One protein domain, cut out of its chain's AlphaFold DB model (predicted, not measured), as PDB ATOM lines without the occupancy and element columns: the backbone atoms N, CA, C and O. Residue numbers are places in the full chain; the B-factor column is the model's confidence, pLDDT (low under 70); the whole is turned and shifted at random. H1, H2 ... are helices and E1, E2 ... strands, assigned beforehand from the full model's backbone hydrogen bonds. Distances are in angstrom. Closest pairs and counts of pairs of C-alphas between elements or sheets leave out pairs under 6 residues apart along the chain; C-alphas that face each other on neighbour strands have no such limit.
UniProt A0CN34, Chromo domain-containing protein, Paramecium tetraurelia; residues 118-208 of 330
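AT A GLANCE: This is residues 118 to 208 of the 330 residues of the protein "Chromo domain-containing protein" of Paramecium tetraurelia (UniProt A0CN34). A small slab of four strands has two helices over one face, H1 over E3 and H2 across E1 and E4; a third helix, H3, sits by the end of the sheet where E1 ends and E2 begins, with the short H4 at its last turn. The link from E2 to E3 reaches away at the opposite end of the long axis. The printed part has 91 residues, with four named helices and four named strands in the order E1 E2 E3 H1 H2 E4 H3 H4, and the class is mixed, helices and strands. The sheet runs E3 E2 E1 E4 and is mixed: E1 and E4 are parallel, the other neighbours antiparallel. The whole is compact, with a radius of gyration of the C-alphas of 13.7 A, and elongated, spanning 45 by 26 by 21 A.

HOW THE PARTS SIT: E1, residues 119 to 126, and E2, residues 131 to 137, form an antiparallel hairpin, with N 123 and O 134 at 2.8 A. E3, residues 149 to 152, makes a second hairpin with E2, with N 133 and O 151 at 2.8 A. E1 E2 E3 are a meander, each strand the antiparallel neighbour of the one before. H1, residues 153 to 159, is on the sheet at a height of 8.1 A, over E3 and along the strands, at 25 degrees to E3 on the local plane. H2, residues 161 to 172, is on the same face at a height of 9.2 A; it is close to H1 but not clearly touching, the closest C-alphas, of Lys 157 and Phe 164, being 5.9 A apart. With the sheet they make two layers, helices on one face. E4, residues 182 to 184, is parallel to E1, with N 122 and O 182 at 2.8 A. H2 lies over E1 and E4, across the strands at 66 degrees to E4 on the local plane. E3, H1 H2 and E4 form a split strand-helix-strand unit, two strands running the same way with E2 E1 between them; its crossover is right-handed. H3, residues 190 to 203, only grazes the sheet with residues 196 to 201. Its residues 190 to 194 touch residues 171 to 172 of H2, at a steep tilt of 56 degrees, opposite ways; the closest C-alphas, of Ile 172 and Asn 190, are 5.3 A apart. H4, residues 205 to 208, and H3 only just touch, only at the corner, with 3 pairs of C-alphas within 8 A; the closest, Leu 202 and Val 208, are 6.1 A apart. In H1, H2 and H3 every O i to N i+4 pair is within hydrogen-bond range; H4 is too short for one.

IN THESE COORDINATES: E1 begins at C-alpha 119, (2.794, 11.048, -31.244), and is 20.5 A long; E2 is 19.6 A, H2 15.7 A and H3 19.9 A. H4 ends at C-alpha 208, (14.991, 27.399, -55.631).

THE WHOLE: The C-alphas of Asp 142 and Val 208, the two farthest apart, are 46.2 A apart. The link from E2 to E3, 11 residues, is long. The printed part has no cut, and no printed residue is under 70 in pLDDT.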
ATOM      1  N   GLU A 118       1.982   6.592 -29.571       96.81
ATOM      2  CA  GLU A 118       1.286   7.807 -29.954       96.81
ATOM      3  C   GLU A 118       2.257   8.979 -30.054       96.81
ATOM      4  O   GLU A 118       3.137   9.174 -29.209       96.81
ATOM      5  N   ILE A 119       2.057   9.800 -31.079       97.38
ATOM      6  CA  ILE A 119       2.794  11.048 -31.244       97.38
ATOM      7  C   ILE A 119       2.222  12.073 -30.264       97.38
ATOM      8  O   ILE A 119       1.009  12.261 -30.178       97.38
ATOM      9  N   ASP A 120       3.111  12.731 -29.532       97.56
ATOM     10  CA  ASP A 120       2.782  13.844 -28.644       97.56
ATOM     11  C   ASP A 120       2.790  15.158 -29.425       97.56
ATOM     12  O   ASP A 120       1.792  15.879 -29.500       97.56
ATOM     13  N   SER A 121       3.920  15.452 -30.069       97.38
ATOM     14  CA  SER A 121       4.108  16.721 -30.755       97.38
ATOM     15  C   SER A 121       5.036  16.629 -31.962       97.38
ATOM     16  O   SER A 121       5.940  15.800 -32.030       97.38
ATOM     17  N   VAL A 122       4.796  17.505 -32.937       97.88
ATOM     18  CA  VAL A 122       5.655  17.723 -34.103       97.88
ATOM     19  C   VAL A 122       6.161  19.158 -34.045       97.88
ATOM     20  O   VAL A 122       5.390  20.115 -34.176       97.88
ATOM     21  N   GLN A 123       7.465  19.315 -33.847       97.62
ATOM     22  CA  GLN A 123       8.114  20.604 -33.667       97.62
ATOM     23  C   GLN A 123       9.014  20.930 -34.858       97.62
ATOM     24  O   GLN A 123       9.921  20.175 -35.199       97.62
ATOM     25  N   LEU A 124       8.804  22.093 -35.473       97.31
ATOM     26  CA  LEU A 124       9.717  22.630 -36.474       97.31
ATOM     27  C   LEU A 124      10.847  23.399 -35.787       97.31
ATOM     28  O   LEU A 124      10.625  24.431 -35.157       97.31
ATOM     29  N   ILE A 125      12.071  22.923 -35.960       96.88
ATOM     30  CA  ILE A 125      13.296  23.565 -35.498       96.88
ATOM     31  C   ILE A 125      13.958  24.223 -36.700       96.88
ATOM     32  O   ILE A 125      14.219  23.595 -37.726       96.88
ATOM     33  N   LEU A 126      14.240  25.511 -36.571       94.00
ATOM     34  CA  LEU A 126      14.905  26.267 -37.617       94.00
ATOM     35  C   LEU A 126      16.381  26.390 -37.296       94.00
ATOM     36  O   LEU A 126      16.759  26.840 -36.215       94.00
ATOM     37  N   THR A 127      17.207  26.010 -38.258       92.25
ATOM     38  CA  THR A 127      18.654  26.179 -38.196       92.25
ATOM     39  C   THR A 127      19.070  27.301 -39.149       92.25
ATOM     40  O   THR A 127      18.243  27.866 -39.866       92.25
ATOM     41  N   GLN A 128      20.353  27.666 -39.140       88.62
ATOM     42  CA  GLN A 128      20.868  28.702 -40.041       88.62
ATOM     43  C   GLN A 128      20.784  28.281 -41.512       88.62
ATOM     44  O   GLN A 128      20.609  29.130 -42.382       88.62
ATOM     45  N   GLU A 129      20.912  26.980 -41.770       87.19
ATOM     46  CA  GLU A 129      21.025  26.435 -43.119       87.19
ATOM     47  C   GLU A 129      19.794  25.654 -43.551       87.19
ATOM     48  O   GLU A 129      19.587  25.525 -44.741       87.19
ATOM     49  N   ASP A 130      18.972  25.123 -42.647       90.75
ATOM     50  CA  ASP A 130      17.826  24.273 -42.993       90.75
ATOM     51  C   ASP A 130      16.750  24.292 -41.897       90.75
ATOM     52  O   ASP A 130      16.872  24.974 -40.874       90.75
ATOM     53  N   CYS A 131      15.695  23.510 -42.080       93.25
ATOM     54  CA  CYS A 131      14.718  23.222 -41.049       93.25
ATOM     55  C   CYS A 131      14.594  21.716 -40.796       93.25
ATOM     56  O   CYS A 131      14.707  20.886 -41.701       93.25
ATOM     57  N   ILE A 132      14.408  21.382 -39.523       96.06
ATOM     58  CA  ILE A 132      14.356  20.017 -39.012       96.06
ATOM     59  C   ILE A 132      13.025  19.850 -38.294       96.06
ATOM     60  O   ILE A 132      12.641  20.698 -37.493       96.06
ATOM     61  N   PHE A 133      12.328  18.760 -38.571       97.44
ATOM     62  CA  PHE A 133      11.166  18.337 -37.810       97.44
ATOM     63  C   PHE A 133      11.612  17.379 -36.712       97.44
ATOM     64  O   PHE A 133      12.236  16.361 -37.005       97.44
ATOM     65  N   GLU A 134      11.288  17.710 -35.467       97.94
ATOM     66  CA  GLU A 134      11.391  16.815 -34.320       97.94
ATOM     67  C   GLU A 134      10.006  16.220 -34.038       97.94
ATOM     68  O   GLU A 134       9.050  16.962 -33.796       97.94
ATOM     69  N   ILE A 135       9.888  14.892 -34.073       97.88
ATOM     70  CA  ILE A 135       8.698  14.170 -33.612       97.88
ATOM     71  C   ILE A 135       8.952  13.714 -32.180       97.88
ATOM     72  O   ILE A 135       9.872  12.933 -31.936       97.88
ATOM     73  N   LYS A 136       8.116  14.172 -31.248       97.38
ATOM     74  CA  LYS A 136       8.103  13.712 -29.860       97.38
ATOM     75  C   LYS A 136       6.972  12.724 -29.654       97.38
ATOM     76  O   LYS A 136       5.860  12.914 -30.147       97.38
ATOM     77  N   TRP A 137       7.265  11.693 -28.883       97.62
ATOM     78  CA  TRP A 137       6.344  10.608 -28.581       97.62
ATOM     79  C   TRP A 137       5.787  10.762 -27.168       97.62
ATOM     80  O   TRP A 137       6.484  11.237 -26.260       97.62
ATOM     81  N   LYS A 138       4.528  10.354 -26.980       97.12
ATOM     82  CA  LYS A 138       3.914  10.300 -25.652       97.12
ATOM     83  C   LYS A 138       4.625   9.248 -24.802       97.12
ATOM     84  O   LYS A 138       5.129   8.248 -25.312       97.12
ATOM     85  N   SER A 139       4.647   9.472 -23.489       96.50
ATOM     86  CA  SER A 139       5.092   8.437 -22.550       96.50
ATOM     87  C   SER A 139       4.119   7.261 -22.592       96.50
ATOM     88  O   SER A 139       2.903   7.454 -22.542       96.50
ATOM     89  N   ARG A 140       4.656   6.047 -22.692       95.69
ATOM     90  CA  ARG A 140       3.887   4.802 -22.648       95.69
ATOM     91  C   ARG A 140       3.357   4.545 -21.232       95.69
ATOM     92  O   ARG A 140       3.811   5.138 -20.254       95.69
ATOM     93  N   SER A 141       2.412   3.613 -21.110       95.38
ATOM     94  CA  SER A 141       1.850   3.195 -19.816       95.38
ATOM     95  C   SER A 141       2.858   2.494 -18.897       95.38
ATOM     96  O   SER A 141       2.644   2.450 -17.690       95.38
ATOM     97  N   ASP A 142       3.961   1.978 -19.445       93.19
ATOM     98  CA  ASP A 142       5.083   1.400 -18.696       93.19
ATOM     99  C   ASP A 142       6.067   2.463 -18.161       93.19
ATOM    100  O   ASP A 142       7.056   2.123 -17.511       93.19
ATOM    101  N   GLY A 143       5.804   3.751 -18.416       94.31
ATOM    102  CA  GLY A 143       6.650   4.870 -18.005       94.31
ATOM    103  C   GLY A 143       7.851   5.121 -18.920       94.31
ATOM    104  O   GLY A 143       8.643   6.021 -18.639       94.31
ATOM    105  N   LEU A 144       8.005   4.366 -20.014       91.75
ATOM    106  CA  LEU A 144       9.049   4.617 -21.001       91.75
ATOM    107  C   LEU A 144       8.601   5.689 -21.998       91.75
ATOM    108  O   LEU A 144       7.493   5.650 -22.534       91.75
ATOM    109  N   GLN A 145       9.495   6.631 -22.292       94.00
ATOM    110  CA  GLN A 145       9.297   7.615 -23.350       94.00
ATOM    111  C   GLN A 145      10.176   7.255 -24.555       94.00
ATOM    112  O   GLN A 145      11.401   7.184 -24.397       94.00
ATOM    113  N   PRO A 146       9.591   7.023 -25.745       95.94
ATOM    114  CA  PRO A 146      10.377   6.788 -26.947       95.94
ATOM    115  C   PRO A 146      11.261   7.992 -27.295       95.94
ATOM    116  O   PRO A 146      10.899   9.146 -27.053       95.94
ATOM    117  N   ILE A 147      12.427   7.719 -27.877       94.44
ATOM    118  CA  ILE A 147      13.382   8.734 -28.329       94.44
ATOM    119  C   ILE A 147      12.756   9.545 -29.469       94.44
ATOM    120  O   ILE A 147      12.139   8.978 -30.369       94.44
ATOM    121  N   SER A 148      12.941  10.869 -29.442       96.69
ATOM    122  CA  SER A 148      12.491  11.753 -30.519       96.69
ATOM    123  C   SER A 148      13.141  11.404 -31.860       96.69
ATOM    124  O   SER A 148      14.352  11.174 -31.929       96.69
ATOM    125  N   ASP A 149      12.361  11.472 -32.937       96.25
ATOM    126  CA  ASP A 149      12.879  11.345 -34.299       96.25
ATOM    127  C   ASP A 149      13.134  12.717 -34.920       96.25
ATOM    128  O   ASP A 149      12.357  13.654 -34.738       96.25
ATOM    129  N   PHE A 150      14.207  12.824 -35.704       96.88
ATOM    130  CA  PHE A 150      14.598  14.059 -36.378       96.88
ATOM    131  C   PHE A 150      14.638  13.849 -37.886       96.88
ATOM    132  O   PHE A 150      15.348  12.974 -38.384       96.88
ATOM    133  N   TYR A 151      13.922  14.695 -38.618       96.94
ATOM    134  CA  TYR A 151      13.837  14.628 -40.072       96.94
ATOM    135  C   TYR A 151      14.182  15.970 -40.697       96.94
ATOM    136  O   TYR A 151      13.678  17.011 -40.283       96.94
ATOM    137  N   GLN A 152      14.990  15.953 -41.754       95.12
ATOM    138  CA  GLN A 152      15.113  17.123 -42.623       95.12
ATOM    139  C   GLN A 152      13.789  17.386 -43.346       95.12
ATOM    140  O   GLN A 152      13.000  16.461 -43.555       95.12
ATOM    141  N   TYR A 153      13.564  18.625 -43.781       93.38
ATOM    142  CA  TYR A 153      12.328  19.040 -44.453       93.38
ATOM    143  C   TYR A 153      11.874  18.089 -45.578       93.38
ATOM    144  O   TYR A 153      10.743  17.598 -45.563       93.38
ATOM    145  N   ASP A 154      12.767  17.765 -46.518       91.50
ATOM    146  CA  ASP A 154      12.453  16.865 -47.636       91.50
ATOM    147  C   ASP A 154      12.165  15.432 -47.184       91.50
ATOM    148  O   ASP A 154      11.271  14.773 -47.717       91.50
ATOM    149  N   GLN A 155      12.909  14.947 -46.190       94.50
ATOM    150  CA  GLN A 155      12.726  13.601 -45.654       94.50
ATOM    151  C   GLN A 155      11.375  13.485 -44.954       94.50
ATOM    152  O   GLN A 155      10.635  12.538 -45.211       94.50
ATOM    153  N   PHE A 156      11.027  14.470 -44.127       96.25
ATOM    154  CA  PHE A 156       9.778  14.484 -43.377       96.25
ATOM    155  C   PHE A 156       8.564  14.470 -44.307       96.25
ATOM    156  O   PHE A 156       7.637  13.683 -44.116       96.25
ATOM    157  N   LYS A 157       8.613  15.258 -45.388       94.00
ATOM    158  CA  LYS A 157       7.570  15.286 -46.419       94.00
ATOM    159  C   LYS A 157       7.328  13.916 -47.065       94.00
ATOM    160  O   LYS A 157       6.199  13.617 -47.447       94.00
ATOM    161  N   VAL A 158       8.373  13.103 -47.221       94.00
ATOM    162  CA  VAL A 158       8.282  11.772 -47.842       94.00
ATOM    163  C   VAL A 158       7.872  10.705 -46.829       94.00
ATOM    164  O   VAL A 158       7.037   9.862 -47.144       94.00
ATOM    165  N   VAL A 159       8.454  10.734 -45.629       94.12
ATOM    166  CA  VAL A 159       8.236   9.718 -44.588       94.12
ATOM    167  C   VAL A 159       6.867   9.878 -43.925       94.12
ATOM    168  O   VAL A 159       6.194   8.884 -43.673       94.12
ATOM    169  N   ALA A 160       6.431  11.117 -43.684       95.62
ATOM    170  CA  ALA A 160       5.202  11.428 -42.961       95.62
ATOM    171  C   ALA A 160       4.368  12.521 -43.669       95.62
ATOM    172  O   ALA A 160       4.099  13.578 -43.090       95.62
ATOM    173  N   PRO A 161       3.906  12.287 -44.914       95.94
ATOM    174  CA  PRO A 161       3.218  13.305 -45.712       95.94
ATOM    175  C   PRO A 161       1.939  13.833 -45.050       95.94
ATOM    176  O   PRO A 161       1.627  15.011 -45.191       95.94
ATOM    177  N   MET A 162       1.212  12.990 -44.309       95.25
ATOM    178  CA  MET A 162      -0.015  13.403 -43.615       95.25
ATOM    179  C   MET A 162       0.280  14.367 -42.461       95.25
ATOM    180  O   MET A 162      -0.313  15.440 -42.410       95.25
ATOM    181  N   LEU A 163       1.262  14.046 -41.606       95.88
ATOM    182  CA  LEU A 163       1.691  14.939 -40.521       95.88
ATOM    183  C   LEU A 163       2.245  16.257 -41.061       95.88
ATOM    184  O   LEU A 163       2.015  17.311 -40.478       95.88
ATOM    185  N   PHE A 164       2.954  16.211 -42.189       96.25
ATOM    186  CA  PHE A 164       3.439  17.416 -42.848       96.25
ATOM    187  C   PHE A 164       2.291  18.325 -43.314       96.25
ATOM    188  O   PHE A 164       2.357  19.538 -43.128       96.25
ATOM    189  N   MET A 165       1.223  17.759 -43.885       94.94
ATOM    190  CA  MET A 165       0.049  18.539 -44.292       94.94
ATOM    191  C   MET A 165      -0.697  19.114 -43.085       94.94
ATOM    192  O   MET A 165      -1.016  20.302 -43.094       94.94
ATOM    193  N   ASP A 166      -0.903  18.321 -42.030       95.44
ATOM    194  CA  ASP A 166      -1.528  18.800 -40.791       95.44
ATOM    195  C   ASP A 166      -0.712  19.928 -40.146       95.44
ATOM    196  O   ASP A 166      -1.273  20.949 -39.748       95.44
ATOM    197  N   PHE A 167       0.620  19.808 -40.136       96.06
ATOM    198  CA  PHE A 167       1.512  20.868 -39.676       96.06
ATOM    199  C   PHE A 167       1.314  22.167 -40.471       96.06
ATOM    200  O   PHE A 167       1.221  23.244 -39.881       96.06
ATOM    201  N   LEU A 168       1.231  22.097 -41.805       94.25
ATOM    202  CA  LEU A 168       0.995  23.287 -42.628       94.25
ATOM    203  C   LEU A 168      -0.376  23.908 -42.338       94.25
ATOM    204  O   LEU A 168      -0.487  25.125 -42.187       94.25
ATOM    205  N   GLU A 169      -1.420  23.096 -42.231       94.56
ATOM    206  CA  GLU A 169      -2.767  23.589 -41.951       94.56
ATOM    207  C   GLU A 169      -2.853  24.262 -40.576       94.56
ATOM    208  O   GLU A 169      -3.372  25.375 -40.463       94.56
ATOM    209  N   ILE A 170      -2.276  23.649 -39.546       93.75
ATOM    210  CA  ILE A 170      -2.364  24.148 -38.173       93.75
ATOM    211  C   ILE A 170      -1.404  25.321 -37.952       93.75
ATOM    212  O   ILE A 170      -1.825  26.404 -37.548       93.75
ATOM    213  N   CYS A 171      -0.112  25.158 -38.250       92.31
ATOM    214  CA  CYS A 171       0.893  26.165 -37.900       92.31
ATOM    215  C   CYS A 171       0.952  27.350 -38.867       92.31
ATOM    216  O   CYS A 171       1.348  28.444 -38.451       92.31
ATOM    217  N   ILE A 172       0.623  27.142 -40.147       90.50
ATOM    218  CA  ILE A 172       0.804  28.152 -41.205       90.50
ATOM    219  C   ILE A 172      -0.526  28.781 -41.584       90.50
ATOM    220  O   ILE A 172      -0.622  30.005 -41.666       90.50
ATOM    221  N   LEU A 173      -1.560  27.962 -41.787       91.62
ATOM    222  CA  LEU A 173      -2.891  28.468 -42.125       91.62
ATOM    223  C   LEU A 173      -3.699  28.859 -40.881       91.62
ATOM    224  O   LEU A 173      -4.654  29.625 -41.009       91.62
ATOM    225  N   GLY A 174      -3.297  28.404 -39.690       90.62
ATOM    226  CA  GLY A 174      -3.996  28.697 -38.440       90.62
ATOM    227  C   GLY A 174      -5.303  27.930 -38.292       90.62
ATOM    228  O   GLY A 174      -6.236  28.443 -37.682       90.62
ATOM    229  N   PHE A 175      -5.411  26.753 -38.907       93.75
ATOM    230  CA  PHE A 175      -6.604  25.930 -38.804       93.75
ATOM    231  C   PHE A 175      -6.583  25.156 -37.484       93.75
ATOM    232  O   PHE A 175      -5.689  24.348 -37.248       93.75
ATOM    233  N   GLU A 176      -7.568  25.376 -36.622       86.81
ATOM    234  CA  GLU A 176      -7.711  24.600 -35.393       86.81
ATOM    235  C   GLU A 176      -8.357  23.248 -35.726       86.81
ATOM    236  O   GLU A 176      -9.530  23.172 -36.097       86.81
ATOM    237  N   LYS A 177      -7.583  22.163 -35.621       86.44
ATOM    238  CA  LYS A 177      -8.124  20.799 -35.588       86.44
ATOM    239  C   LYS A 177      -8.137  20.313 -34.147       86.44
ATOM    240  O   LYS A 177      -7.186  20.542 -33.408       86.44
ATOM    241  N   ASN A 178      -9.176  19.566 -33.785       83.00
ATOM    242  CA  ASN A 178      -9.179  18.763 -32.565       83.00
ATOM    243  C   ASN A 178      -8.312  17.518 -32.799       83.00
ATOM    244  O   ASN A 178      -8.836  16.424 -32.999       83.00
ATOM    245  N   SER A 179      -6.998  17.708 -32.885       89.00
ATOM    246  CA  SER A 179      -6.027  16.618 -32.898       89.00
ATOM    247  C   SER A 179      -5.375  16.503 -31.531       89.00
ATOM    248  O   SER A 179      -5.006  17.510 -30.933       89.00
ATOM    249  N   ASP A 180      -5.145  15.271 -31.085       94.38
ATOM    250  CA  ASP A 180      -4.379  15.004 -29.862       94.38
ATOM    251  C   ASP A 180      -2.874  15.286 -30.028       94.38
ATOM    252  O   ASP A 180      -2.124  15.231 -29.057       94.38
ATOM    253  N   ILE A 181      -2.434  15.578 -31.258       96.50
ATOM    254  CA  ILE A 181      -1.053  15.910 -31.617       96.50
ATOM    255  C   ILE A 181      -0.876  17.429 -31.598       96.50
ATOM    256  O   ILE A 181      -1.642  18.156 -32.239       96.50
ATOM    257  N   GLN A 182       0.170  17.908 -30.921       96.88
ATOM    258  CA  GLN A 182       0.530  19.326 -30.902       96.88
ATOM    259  C   GLN A 182       1.509  19.668 -32.031       96.88
ATOM    260  O   GLN A 182       2.554  19.039 -32.173       96.88
ATOM    261  N   PHE A 183       1.221  20.712 -32.808       96.12
ATOM    262  CA  PHE A 183       2.117  21.192 -33.862       96.12
ATOM    263  C   PHE A 183       2.733  22.533 -33.459       96.12
ATOM    264  O   PHE A 183       2.020  23.503 -33.187       96.12
ATOM    265  N   ILE A 184       4.065  22.592 -33.405       96.00
ATOM    266  CA  ILE A 184       4.812  23.730 -32.855       96.00
ATOM    267  C   ILE A 184       5.750  24.293 -33.923       96.00
ATOM    268  O   ILE A 184       6.606  23.586 -34.450       96.00
ATOM    269  N   ALA A 185       5.631  25.590 -34.209       96.06
ATOM    270  CA  ALA A 185       6.515  26.307 -35.126       96.06
ATOM    271  C   ALA A 185       6.982  27.639 -34.510       96.06
ATOM    272  O   ALA A 185       6.178  28.331 -33.878       96.06
ATOM    273  N   PRO A 186       8.251  28.037 -34.700       95.06
ATOM    274  CA  PRO A 186       8.766  29.301 -34.191       95.06
ATOM    275  C   PRO A 186       8.147  30.493 -34.924       95.06
ATOM    276  O   PRO A 186       8.009  30.496 -36.147       95.06
ATOM    277  N   GLY A 187       7.812  31.523 -34.153       94.19
ATOM    278  CA  GLY A 187       7.120  32.727 -34.610       94.19
ATOM    279  C   GLY A 187       5.871  32.988 -33.770       94.19
ATOM    280  O   GLY A 187       5.187  32.053 -33.337       94.19
ATOM    281  N   LYS A 188       5.595  34.267 -33.509       93.31
ATOM    282  CA  LYS A 188       4.511  34.717 -32.626       93.31
ATOM    283  C   LYS A 188       3.142  34.521 -33.259       93.31
ATOM    284  O   LYS A 188       2.195  34.163 -32.566       93.31
ATOM    285  N   ASP A 189       3.054  34.729 -34.567       93.75
ATOM    286  CA  ASP A 189       1.824  34.605 -35.339       93.75
ATOM    287  C   ASP A 189       2.046  33.831 -36.648       93.75
ATOM    288  O   ASP A 189       3.171  33.500 -37.038       93.75
ATOM    289  N   ASN A 190       0.946  33.525 -37.336       90.56
ATOM    290  CA  ASN A 190       0.961  32.742 -38.573       90.56
ATOM    291  C   ASN A 190       1.723  33.447 -39.706       90.56
ATOM    292  O   ASN A 190       2.316  32.782 -40.560       90.56
ATOM    293  N   ILE A 191       1.742  34.784 -39.719       93.00
ATOM    294  CA  ILE A 191       2.435  35.574 -40.740       93.00
ATOM    295  C   ILE A 191       3.945  35.464 -40.525       93.00
ATOM    296  O   ILE A 191       4.674  35.168 -41.474       93.00
ATOM    297  N   GLU A 192       4.417  35.644 -39.292       94.62
ATOM    298  CA  GLU A 192       5.826  35.513 -38.923       94.62
ATOM    299  C   GLU A 192       6.330  34.090 -39.186       94.62
ATOM    300  O   GLU A 192       7.351  33.928 -39.859       94.62
ATOM    301  N   ARG A 193       5.577  33.064 -38.764       93.44
ATOM    302  CA  ARG A 193       5.893  31.647 -39.040       93.44
ATOM    303  C   ARG A 193       6.040  31.388 -40.539       93.44
ATOM    304  O   ARG A 193       7.057  30.856 -40.986       93.44
ATOM    305  N   SER A 194       5.059  31.832 -41.331       91.25
ATOM    306  CA  SER A 194       5.068  31.691 -42.794       91.25
ATOM    307  C   SER A 194       6.280  32.368 -43.432       91.25
ATOM    308  O   SER A 194       6.935  31.795 -44.305       91.25
ATOM    309  N   GLN A 195       6.590  33.598 -43.017       93.69
ATOM    310  CA  GLN A 195       7.720  34.359 -43.547       93.69
ATOM    311  C   GLN A 195       9.058  33.720 -43.185       93.69
ATOM    312  O   GLN A 195       9.971  33.698 -44.011       93.69
ATOM    313  N   LEU A 196       9.171  33.203 -41.966       91.81
ATOM    314  CA  LEU A 196      10.379  32.580 -41.461       91.81
ATOM    315  C   LEU A 196      10.683  31.274 -42.210       91.81
ATOM    316  O   LEU A 196      11.793  31.108 -42.715       91.81
ATOM    317  N   ILE A 197       9.673  30.421 -42.402       88.69
ATOM    318  CA  ILE A 197       9.786  29.201 -43.217       88.69
ATOM    319  C   ILE A 197      10.122  29.548 -44.663       88.69
ATOM    320  O   ILE A 197      11.062  28.999 -45.236       88.69
ATOM    321  N   LYS A 198       9.413  30.518 -45.251       89.56
ATOM    322  CA  LYS A 198       9.681  30.965 -46.620       89.56
ATOM    323  C   LYS A 198      11.118  31.460 -46.787       89.56
ATOM    324  O   LYS A 198      11.735  31.165 -47.804       89.56
ATOM    325  N   ARG A 199      11.661  32.204 -45.818       91.25
ATOM    326  CA  ARG A 199      13.043  32.705 -45.866       91.25
ATOM    327  C   ARG A 199      14.048  31.555 -45.911       91.25
ATOM    328  O   ARG A 199      14.928  31.581 -46.762       91.25
ATOM    329  N   ILE A 200      13.882  30.556 -45.050       87.25
ATOM    330  CA  ILE A 200      14.804  29.413 -44.946       87.25
ATOM    331  C   ILE A 200      14.730  28.531 -46.193       87.25
ATOM    332  O   ILE A 200      15.761  28.151 -46.748       87.25
ATOM    333  N   LEU A 201      13.520  28.276 -46.697       84.81
ATOM    334  CA  LEU A 201      13.341  27.519 -47.934       84.81
ATOM    335  C   LEU A 201      13.903  28.268 -49.152       84.81
ATOM    336  O   LEU A 201      14.473  27.644 -50.034       84.81
ATOM    337  N   LEU A 202      13.803  29.601 -49.209       87.44
ATOM    338  CA  LEU A 202      14.365  30.380 -50.321       87.44
ATOM    339  C   LEU A 202      15.879  30.609 -50.226       87.44
ATOM    340  O   LEU A 202      16.513  30.844 -51.251       87.44
ATOM    341  N   GLN A 203      16.466  30.581 -49.028       86.94
ATOM    342  CA  GLN A 203      17.922  30.676 -48.856       86.94
ATOM    343  C   GLN A 203      18.637  29.399 -49.299       86.94
ATOM    344  O   GLN A 203      19.769  29.451 -49.778       86.94
ATOM    345  N   ASN A 204      17.960  28.262 -49.195       82.62
ATOM    346  CA  ASN A 204      18.460  26.987 -49.673       82.62
ATOM    347  C   ASN A 204      18.303  26.863 -51.187       82.62
ATOM    348  O   ASN A 204      17.212  26.604 -51.697       82.62
ATOM    349  N   SER A 205      19.419  26.958 -51.912       81.94
ATOM    350  CA  SER A 205      19.464  26.761 -53.369       81.94
ATOM    351  C   SER A 205      18.825  25.442 -53.817       81.94
ATOM    352  O   SER A 205      18.186  25.397 -54.867       81.94
ATOM    353  N   LYS A 206      18.892  24.398 -52.976       83.38
ATOM    354  CA  LYS A 206      18.235  23.097 -53.192       83.38
ATOM    355  C   LYS A 206      16.735  23.212 -53.510       83.38
ATOM    356  O   LYS A 206      16.226  22.393 -54.269       83.38
ATOM    357  N   TYR A 207      16.044  24.225 -52.982       79.38
ATOM    358  CA  TYR A 207      14.602  24.418 -53.186       79.38
ATOM    359  C   TYR A 207      14.256  25.487 -54.236       79.38
ATOM    360  O   TYR A 207      13.089  25.628 -54.600       79.38
ATOM    361  N   VAL A 208      15.234  26.253 -54.732       76.69
ATOM    362  CA  VAL A 208      14.991  27.399 -55.631       76.69
ATOM    363  C   VAL A 208      14.923  26.984 -57.110       76.69
ATOM    364  O   VAL A 208      14.241  27.641 -57.900       76.69
TER     365      VAL A 208